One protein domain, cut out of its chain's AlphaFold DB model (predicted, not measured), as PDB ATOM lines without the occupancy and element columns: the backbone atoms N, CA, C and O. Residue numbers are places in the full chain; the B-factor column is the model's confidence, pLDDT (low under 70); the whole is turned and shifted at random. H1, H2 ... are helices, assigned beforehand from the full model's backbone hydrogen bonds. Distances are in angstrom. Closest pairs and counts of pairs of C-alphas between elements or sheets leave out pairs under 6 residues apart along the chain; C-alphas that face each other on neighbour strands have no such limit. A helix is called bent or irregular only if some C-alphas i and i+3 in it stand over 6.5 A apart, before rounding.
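Overview. This is residues 12 to 69 and 204 to 219 of the 219 residues of an uncharacterized protein of Crocinitomicaceae bacterium (UniProt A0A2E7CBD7). Two helices, H2 and H3, meet near their ends in a wide V, with H4 packed side by side along H3 on one side of the V and the less regular H1 across its inside on the other. The 74 printed residues include four named helices, H1 to H4 in chain order, and no named strand; the class is all helix. The whole is compact, with a radius of gyration of the C-alphas of 12.7 A and spans of 37 by 28 by 19 A.

Arrangement. H1, residues 12 to 23, is near H2, residues 32 to 47, with closest C-alphas 8.4 A apart. H1 is close to but not clearly touching H3, residues 51 to 66, at Leu 16 and Tyr 61, whose C-alphas are 6.9 A apart; the tilt is steep, 62 degrees. H2 and H3 are close but not clearly touching, only just about perpendicular at 71 degrees, with closest C-alphas Ser 47 and Trp 53 at 6.8 A. H4, residues 204 to 218, touches H3, closest at the C-alphas of Leu 64 and Ala 209, 4.9 A, at a shallow tilt of 19 degrees, opposite ways. H1 and H4 are close but not clearly touching, with the C-alphas of Tyr 20 and Ile 214 closest at 6.9 A. In H2, H3 and H4 every O i to N i+4 pair is within hydrogen-bond range; in H1, 5 of 8 are.

Along the chain. H1 begins at C-alpha 12, (111.692, 101.286, 96.015), and is irregular, with C-alphas 12 and 15 at 8.1 A. H2 measures 22.4 A, H3 22.3 A and H4 21.0 A, ending at C-alpha 218, (115.515, 119.037, 90.545).

Size, cuts and confidence. The C-alphas of Gly 31 and Ser 66 are the two farthest apart, 37.1 A. Residues 70 to 203 are not printed, and C-alphas 69 and 204 are 12.3 A apart across the cut. The link H2 to H3 is tight and H1 to H2 short. No printed residue is under 70 in pLDDT.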
ATOM      1  N   LYS A  12     112.652 101.127  94.910       84.69
ATOM      2  CA  LYS A  12     111.692 101.286  96.015       84.69
ATOM      3  C   LYS A  12     110.801 102.519  95.852       84.69
ATOM      4  O   LYS A  12     109.662 102.488  96.289       84.69
ATOM      5  N   GLU A  13     111.311 103.557  95.197       87.81
ATOM      6  CA  GLU A  13     110.640 104.850  95.019       87.81
ATOM      7  C   GLU A  13     110.164 105.020  93.566       87.81
ATOM      8  O   GLU A  13     110.013 106.124  93.053       87.81
ATOM      9  N   TYR A  14     109.951 103.903  92.862       85.06
ATOM     10  CA  TYR A  14     109.600 103.904  91.444       85.06
ATOM     11  C   TYR A  14     108.331 104.711  91.158       85.06
ATOM     12  O   TYR A  14     108.339 105.557  90.271       85.06
ATOM     13  N   ASP A  15     107.260 104.477  91.920       86.75
ATOM     14  CA  ASP A  15     105.964 105.133  91.696       86.75
ATOM     15  C   ASP A  15     106.025 106.649  91.975       86.75
ATOM     16  O   ASP A  15     105.297 107.421  91.355       86.75
ATOM     17  N   LEU A  16     106.946 107.073  92.849       90.62
ATOM     18  CA  LEU A  16     107.222 108.474  93.169       90.62
ATOM     19  C   LEU A  16     107.924 109.195  92.011       90.62
ATOM     20  O   LEU A  16     107.666 110.369  91.764       90.62
ATOM     21  N   LEU A  17     108.813 108.501  91.299       91.94
ATOM     22  CA  LEU A  17     109.656 109.058  90.236       91.94
ATOM     23  C   LEU A  17     109.078 108.848  88.824       91.94
ATOM     24  O   LEU A  17     109.427 109.575  87.893       91.94
ATOM     25  N   GLU A  18     108.185 107.870  88.645       91.31
ATOM     26  CA  GLU A  18     107.555 107.536  87.360       91.31
ATOM     27  C   GLU A  18     106.926 108.761  86.661       91.31
ATOM     28  O   GLU A  18     107.188 108.942  85.466       91.31
ATOM     29  N   PRO A  19     106.148 109.633  87.341       93.50
ATOM     30  CA  PRO A  19     105.507 110.783  86.698       93.50
ATOM     31  C   PRO A  19     106.511 111.771  86.096       93.50
ATOM     32  O   PRO A  19     106.311 112.231  84.967       93.50
ATOM     33  N   TYR A  20     107.602 112.046  86.815       94.00
ATOM     34  CA  TYR A  20     108.693 112.909  86.363       94.00
ATOM     35  C   TYR A  20     109.399 112.347  85.131       94.00
ATOM     36  O   TYR A  20     109.615 113.064  84.152       94.00
ATOM     37  N   VAL A  21     109.727 111.051  85.151       91.62
ATOM     38  CA  VAL A  21     110.428 110.397  84.037       91.62
ATOM     39  C   VAL A  21     109.525 110.272  82.810       91.62
ATOM     40  O   VAL A  21     109.996 110.428  81.686       91.62
ATOM     41  N   ARG A  22     108.216 110.070  82.987       91.50
ATOM     42  CA  ARG A  22     107.245 110.131  81.881       91.50
ATOM     43  C   ARG A  22     107.207 111.507  81.221       91.50
ATOM     44  O   ARG A  22     107.207 111.586  79.994       91.50
ATOM     45  N   ALA A  23     107.250 112.580  82.011       92.62
ATOM     46  CA  ALA A  23     107.254 113.950  81.500       92.62
ATOM     47  C   ALA A  23     108.503 114.286  80.654       92.62
ATOM     48  O   ALA A  23     108.412 115.097  79.729       92.62
ATOM     49  N   LEU A  24     109.637 113.606  80.891       90.69
ATOM     50  CA  LEU A  24     110.850 113.718  80.065       90.69
ATOM     51  C   LEU A  24     110.697 113.140  78.649       90.69
ATOM     52  O   LEU A  24     111.491 113.480  77.772       90.69
ATOM     53  N   ARG A  25     109.695 112.278  78.413       89.81
ATOM     54  CA  ARG A  25     109.464 111.587  77.129       89.81
ATOM     55  C   ARG A  25     110.724 110.880  76.599       89.81
ATOM     56  O   ARG A  25     111.148 111.125  75.469       89.81
ATOM     57  N   PRO A  26     111.329 109.972  77.386       85.38
ATOM     58  CA  PRO A  26     112.606 109.343  77.045       85.38
ATOM     59  C   PRO A  26     112.591 108.611  75.695       85.38
ATOM     60  O   PRO A  26     113.603 108.569  75.011       85.38
ATOM     61  N   THR A  27     111.442 108.076  75.277       82.38
ATOM     62  CA  THR A  27     111.282 107.363  73.998       82.38
ATOM     63  C   THR A  27     111.377 108.258  72.760       82.38
ATOM     64  O   THR A  27     111.475 107.740  71.653       82.38
ATOM     65  N   GLU A  28     111.316 109.581  72.925       83.69
ATOM     66  CA  GLU A  28     111.391 110.565  71.836       83.69
ATOM     67  C   GLU A  28     112.774 111.210  71.703       83.69
ATOM     68  O   GLU A  28     113.013 111.946  70.746       83.69
ATOM     69  N   LYS A  29     113.681 110.976  72.659       86.56
ATOM     70  CA  LYS A  29     114.989 111.634  72.709       86.56
ATOM     71  C   LYS A  29     116.081 110.789  72.063       86.56
ATOM     72  O   LYS A  29     116.110 109.571  72.209       86.56
ATOM     73  N   ILE A  30     116.990 111.463  71.360       86.25
ATOM     74  CA  ILE A  30     118.150 110.875  70.677       86.25
ATOM     75  C   ILE A  30     119.371 111.785  70.856       86.25
ATOM     76  O   ILE A  30     119.209 112.989  71.044       86.25
ATOM     77  N   GLY A  31     120.581 111.224  70.770       89.44
ATOM     78  CA  GLY A  31     121.833 111.989  70.868       89.44
ATOM     79  C   GLY A  31     121.984 112.721  72.206       89.44
ATOM     80  O   GLY A  31     121.683 112.155  73.254       89.44
ATOM     81  N   ASP A  32     122.401 113.983  72.157       88.44
ATOM     82  CA  ASP A  32     122.706 114.807  73.336       88.44
ATOM     83  C   ASP A  32     121.518 114.934  74.309       88.44
ATOM     84  O   ASP A  32     121.688 114.879  75.527       88.44
ATOM     85  N   ASP A  33     120.287 115.019  73.789       86.75
ATOM     86  CA  ASP A  33     119.065 115.060  74.606       86.75
ATOM     87  C   ASP A  33     118.882 113.773  75.428       86.75
ATOM     88  O   ASP A  33     118.358 113.796  76.544       86.75
ATOM     89  N   TRP A  34     119.287 112.632  74.868       88.56
ATOM     90  CA  TRP A  34     119.232 111.349  75.559       88.56
ATOM     91  C   TRP A  34     120.310 111.253  76.643       88.56
ATOM     92  O   TRP A  34     120.027 110.813  77.760       88.56
ATOM     93  N   GLU A  35     121.523 111.721  76.354       89.06
ATOM     94  CA  GLU A  35     122.613 111.777  77.335       89.06
ATOM     95  C   GLU A  35     122.276 112.695  78.516       89.06
ATOM     96  O   GLU A  35     122.562 112.357  79.671       89.06
ATOM     97  N   ALA A  36     121.587 113.810  78.259       90.19
ATOM     98  CA  ALA A  36     121.080 114.697  79.299       90.19
ATOM     99  C   ALA A  36     120.082 113.982  80.228       90.19
ATOM    100  O   ALA A  36     120.192 114.094  81.450       90.19
ATOM    101  N   ILE A  37     119.159 113.180  79.676       90.38
ATOM    102  CA  ILE A  37     118.220 112.373  80.474       90.38
ATOM    103  C   ILE A  37     118.966 111.349  81.331       90.38
ATOM    104  O   ILE A  37     118.677 111.221  82.519       90.38
ATOM    105  N   LEU A  38     119.936 110.624  80.767       89.94
ATOM    106  CA  LEU A  38     120.723 109.648  81.527       89.94
ATOM    107  C   LEU A  38     121.511 110.309  82.663       89.94
ATOM    108  O   LEU A  38     121.611 109.755  83.760       89.94
ATOM    109  N   THR A  39     122.043 111.504  82.415       91.50
ATOM    110  CA  THR A  39     122.749 112.297  83.424       91.50
ATOM    111  C   THR A  39     121.812 112.708  84.557       91.50
ATOM    112  O   THR A  39     122.153 112.521  85.726       91.50
ATOM    113  N   ASP A  40     120.607 113.186  84.239       90.81
ATOM    114  CA  ASP A  40     119.612 113.560  85.249       90.81
ATOM    115  C   ASP A  40     119.119 112.345  86.054       90.81
ATOM    116  O   ASP A  40     119.012 112.404  87.275       90.81
ATOM    117  N   LEU A  41     118.924 111.190  85.415       91.12
ATOM    118  CA  LEU A  41     118.570 109.947  86.111       91.12
ATOM    119  C   LEU A  41     119.675 109.472  87.061       91.12
ATOM    120  O   LEU A  41     119.388 109.008  88.166       91.12
ATOM    121  N   ASN A  42     120.942 109.608  86.663       90.44
ATOM    122  CA  ASN A  42     122.075 109.319  87.542       90.44
ATOM    123  C   ASN A  42     122.141 110.299  88.719       90.44
ATOM    124  O   ASN A  42     122.399 109.875  89.847       90.44
ATOM    125  N   ARG A  43     121.860 111.588  88.488       92.94
ATOM    126  CA  ARG A  43     121.729 112.587  89.556       92.94
ATOM    127  C   ARG A  43     120.629 112.185  90.537       92.94
ATOM    128  O   ARG A  43     120.914 112.093  91.724       92.94
ATOM    129  N   ILE A  44     119.427 111.861  90.056       91.50
ATOM    130  CA  ILE A  44     118.290 111.420  90.885       91.50
ATOM    131  C   ILE A  44     118.662 110.193  91.717       91.50
ATOM    132  O   ILE A  44     118.431 110.168  92.925       91.50
ATOM    133  N   LYS A  45     119.299 109.193  91.096       89.06
ATOM    134  CA  LYS A  45     119.778 107.996  91.795       89.06
ATOM    135  C   LYS A  45     120.731 108.346  92.940       89.06
ATOM    136  O   LYS A  45     120.658 107.724  93.998       89.06
ATOM    137  N   ASN A  46     121.614 109.323  92.741       89.31
ATOM    138  CA  ASN A  46     122.545 109.776  93.771       89.31
ATOM    139  C   ASN A  46     121.830 110.584  94.869       89.31
ATOM    140  O   ASN A  46     122.064 110.320  96.049       89.31
ATOM    141  N   SER A  47     120.936 111.508  94.495       88.56
ATOM    142  CA  SER A  47     120.145 112.335  95.419       88.56
ATOM    143  C   SER A  47     119.214 111.507  96.301       88.56
ATOM    144  O   SER A  47     119.010 111.845  97.462       88.56
ATOM    145  N   ALA A  48     118.717 110.374  95.805       87.06
ATOM    146  CA  ALA A  48     117.853 109.481  96.568       87.06
ATOM    147  C   ALA A  48     118.535 108.825  97.788       87.06
ATOM    148  O   ALA A  48     117.839 108.283  98.644       87.06
ATOM    149  N   ASN A  49     119.869 108.884  97.900       86.94
ATOM    150  CA  ASN A  49     120.582 108.467  99.115       86.94
ATOM    151  C   ASN A  49     120.479 109.501 100.250       86.94
ATOM    152  O   ASN A  49     120.823 109.195 101.389       86.94
ATOM    153  N   ASN A  50     120.040 110.727  99.956       90.94
ATOM    154  CA  ASN A  50     119.810 111.767 100.948       90.94
ATOM    155  C   ASN A  50     118.365 111.683 101.462       90.94
ATOM    156  O   ASN A  50     117.416 112.025 100.754       90.94
ATOM    157  N   GLU A  51     118.201 111.281 102.722       90.00
ATOM    158  CA  GLU A  51     116.886 111.143 103.361       90.00
ATOM    159  C   GLU A  51     116.096 112.457 103.401       90.00
ATOM    160  O   GLU A  51     114.876 112.445 103.260       90.00
ATOM    161  N   THR A  52     116.775 113.602 103.523       92.00
ATOM    162  CA  THR A  52     116.110 114.916 103.542       92.00
ATOM    163  C   THR A  52     115.513 115.246 102.176       92.00
ATOM    164  O   THR A  52     114.387 115.732 102.094       92.00
ATOM    165  N   TRP A  53     116.252 114.960 101.101       93.19
ATOM    166  CA  TRP A  53     115.764 115.136  99.731       93.19
ATOM    167  C   TRP A  53     114.571 114.216  99.462       93.19
ATOM    168  O   TRP A  53     113.530 114.661  98.985       93.19
ATOM    169  N   LEU A  54     114.684 112.946  99.864       92.25
ATOM    170  CA  LEU A  54     113.626 111.963  99.662       92.25
ATOM    171  C   LEU A  54     112.354 112.298 100.457       92.25
ATOM    172  O   LEU A  54     111.253 112.123  99.941       92.25
ATOM    173  N   SER A  55     112.489 112.799 101.686       92.69
ATOM    174  CA  SER A  55     111.347 113.226 102.501       92.69
ATOM    175  C   SER A  55     110.605 114.398 101.860       92.69
ATOM    176  O   SER A  55     109.386 114.338 101.732       92.69
ATOM    177  N   LYS A  56     111.331 115.422 101.390       93.62
ATOM    178  CA  LYS A  56     110.739 116.565 100.673       93.62
ATOM    179  C   LYS A  56     110.031 116.136  99.393       93.62
ATOM    180  O   LYS A  56     108.964 116.650  99.065       93.62
ATOM    181  N   LEU A  57     110.619 115.184  98.671       93.88
ATOM    182  CA  LEU A  57     110.017 114.645  97.462       93.88
ATOM    183  C   LEU A  57     108.709 113.899  97.761       93.88
ATOM    184  O   LEU A  57     107.729 114.078  97.041       93.88
ATOM    185  N   LYS A  58     108.681 113.081  98.820       94.62
ATOM    186  CA  LYS A  58     107.468 112.374  99.254       94.62
ATOM    187  C   LYS A  58     106.361 113.348  99.635       94.62
ATOM    188  O   LYS A  58     105.254 113.202  99.134       94.62
ATOM    189  N   GLU A  59     106.685 114.370 100.419       95.56
ATOM    190  CA  GLU A  59     105.749 115.437 100.792       95.56
ATOM    191  C   GLU A  59     105.185 116.149  99.551       95.56
ATOM    192  O   GLU A  59     103.972 116.208  99.364       95.56
ATOM    193  N   SER A  60     106.052 116.564  98.622       95.06
ATOM    194  CA  SER A  60     105.628 117.226  97.375       95.06
ATOM    195  C   SER A  60     104.750 116.325  96.494       95.06
ATOM    196  O   SER A  60     103.848 116.791  95.799       95.06
ATOM    197  N   TYR A  61     104.993 115.013  96.505       95.31
ATOM    198  CA  TYR A  61     104.163 114.052  95.781       95.31
ATOM    199  C   TYR A  61     102.817 113.790  96.466       95.31
ATOM    200  O   TYR A  61     101.801 113.657  95.788       95.31
ATOM    201  N   GLU A  62     102.775 113.746  97.796       95.44
ATOM    202  CA  GLU A  62     101.526 113.651  98.556       95.44
ATOM    203  C   GLU A  62     100.645 114.888  98.338       95.44
ATOM    204  O   GLU A  62      99.431 114.755  98.148       95.44
ATOM    205  N   GLU A  63     101.246 116.078  98.267       95.38
ATOM    206  CA  GLU A  63     100.561 117.311  97.864       95.38
ATOM    207  C   GLU A  63     100.005 117.209  96.440       95.38
ATOM    208  O   GLU A  63      98.841 117.541  96.203       95.38
ATOM    209  N   LEU A  64     100.795 116.684  95.499       95.25
ATOM    210  CA  LEU A  64     100.377 116.462  94.115       95.25
ATOM    211  C   LEU A  64      99.170 115.513  94.024       95.25
ATOM    212  O   LEU A  64      98.190 115.816  93.333       95.25
ATOM    213  N   VAL A  65      99.199 114.391  94.745       95.06
ATOM    214  CA  VAL A  65      98.074 113.442  94.822       95.06
ATOM    215  C   VAL A  65      96.850 114.105  95.455       95.06
ATOM    216  O   VAL A  65      95.745 113.993  94.920       95.06
ATOM    217  N   SER A  66      97.038 114.866  96.534       94.69
ATOM    218  CA  SER A  66      95.963 115.597  97.221       94.69
ATOM    219  C   SER A  66      95.336 116.691  96.350       94.69
ATOM    220  O   SER A  66      94.140 116.961  96.450       94.69
ATOM    221  N   ALA A  67      96.113 117.286  95.442       92.81
ATOM    222  CA  ALA A  67      95.634 118.249  94.454       92.81
ATOM    223  C   ALA A  67      94.830 117.604  93.304       92.81
ATOM    224  O   ALA A  67      94.254 118.319  92.475       92.81
ATOM    225  N   GLY A  68      94.747 116.269  93.269       92.12
ATOM    226  CA  GLY A  68      93.931 115.498  92.334       92.12
ATOM    227  C   GLY A  68      94.722 114.740  91.269       92.12
ATOM    228  O   GLY A  68      94.120 114.270  90.301       92.12
ATOM    229  N   PHE A  69      96.045 114.617  91.408       93.25
ATOM    230  CA  PHE A  69      96.847 113.817  90.488       93.25
ATOM    231  C   PHE A  69      96.459 112.338  90.548       93.25
ATOM    232  O   PHE A  69      96.298 111.745  91.613       93.25
ATOM    233  N   ASN A 204      94.510 125.350  89.208       91.81
ATOM    234  CA  ASN A 204      95.708 126.056  89.681       91.81
ATOM    235  C   ASN A 204      96.430 125.312  90.813       91.81
ATOM    236  O   ASN A 204      97.652 125.232  90.789       91.81
ATOM    237  N   LYS A 205      95.692 124.676  91.737       93.69
ATOM    238  CA  LYS A 205      96.293 123.883  92.824       93.69
ATOM    239  C   LYS A 205      97.089 122.685  92.306       93.69
ATOM    240  O   LYS A 205      98.148 122.375  92.833       93.69
ATOM    241  N   LEU A 206      96.580 122.012  91.273       94.00
ATOM    242  CA  LEU A 206      97.260 120.873  90.655       94.00
ATOM    243  C   LEU A 206      98.486 121.328  89.858       94.00
ATOM    244  O   LEU A 206      99.514 120.662  89.884       94.00
ATOM    245  N   ILE A 207      98.382 122.467  89.172       94.19
ATOM    246  CA  ILE A 207      99.491 123.064  88.420       94.19
ATOM    247  C   ILE A 207     100.629 123.463  89.368       94.19
ATOM    248  O   ILE A 207     101.786 123.161  89.095       94.19
ATOM    249  N   GLU A 208     100.308 124.125  90.481       95.19
ATOM    250  CA  GLU A 208     101.282 124.506  91.510       95.19
ATOM    251  C   GLU A 208     101.926 123.276  92.151       95.19
ATOM    252  O   GLU A 208     103.151 123.185  92.182       95.19
ATOM    253  N   ALA A 209     101.130 122.281  92.557       95.50
ATOM    254  CA  ALA A 209     101.663 121.044  93.125       95.50
ATOM    255  C   ALA A 209     102.553 120.275  92.129       95.50
ATOM    256  O   ALA A 209     103.568 119.702  92.518       95.50
ATOM    257  N   TRP A 210     102.225 120.302  90.831       96.12
ATOM    258  CA  TRP A 210     103.079 119.734  89.787       96.12
ATOM    259  C   TRP A 210     104.419 120.464  89.694       96.12
ATOM    260  O   TRP A 210     105.458 119.811  89.700       96.12
ATOM    261  N   LYS A 211     104.421 121.803  89.671       95.75
ATOM    262  CA  LYS A 211     105.663 122.595  89.662       95.75
ATOM    263  C   LYS A 211     106.521 122.315  90.897       95.75
ATOM    264  O   LYS A 211     107.708 122.044  90.736       95.75
ATOM    265  N   ASN A 212     105.918 122.295  92.087       95.94
ATOM    266  CA  ASN A 212     106.614 121.995  93.342       95.94
ATOM    267  C   ASN A 212     107.232 120.592  93.320       95.94
ATOM    268  O   ASN A 212     108.385 120.415  93.697       95.94
ATOM    269  N   TYR A 213     106.499 119.597  92.813       96.31
ATOM    270  CA  TYR A 213     107.009 118.238  92.634       96.31
ATOM    271  C   TYR A 213     108.206 118.181  91.668       96.31
ATOM    272  O   TYR A 213     109.218 117.548  91.975       96.31
ATOM    273  N   ILE A 214     108.131 118.867  90.522       96.06
ATOM    274  CA  ILE A 214     109.251 118.953  89.570       96.06
ATOM    275  C   ILE A 214     110.464 119.644  90.211       96.06
ATOM    276  O   ILE A 214     111.592 119.174  90.052       96.06
ATOM    277  N   GLU A 215     110.249 120.734  90.945       95.38
ATOM    278  CA  GLU A 215     111.303 121.477  91.637       95.38
ATOM    279  C   GLU A 215     111.962 120.640  92.738       95.38
ATOM    280  O   GLU A 215     113.189 120.567  92.797       95.38
ATOM    281  N   ALA A 216     111.173 119.917  93.537       94.12
ATOM    282  CA  ALA A 216     111.678 119.012  94.564       94.12
ATOM    283  C   ALA A 216     112.611 117.944  93.972       94.12
ATOM    284  O   ALA A 216     113.675 117.677  94.531       94.12
ATOM    285  N   ILE A 217     112.280 117.386  92.800       93.38
ATOM    286  CA  ILE A 217     113.154 116.420  92.115       93.38
ATOM    287  C   ILE A 217     114.438 117.072  91.600       93.38
ATOM    288  O   ILE A 217     115.498 116.437  91.609       93.38
ATOM    289  N   ARG A 218     114.366 118.311  91.108       90.75
ATOM    290  CA  ARG A 218     115.515 119.037  90.545       90.75
ATOM    291  C   ARG A 218     116.454 119.614  91.613       90.75
ATOM    292  O   ARG A 218     117.600 119.898  91.269       90.75
ATOM    293  N   SER A 219     115.982 119.757  92.855       83.81
ATOM    294  CA  SER A 219     116.760 120.248  94.004       83.81
ATOM    295  C   SER A 219     117.943 119.366  94.405       83.81
ATOM    296  O   SER A 219     117.957 118.157  94.049       83.81
TER     297      SER A 219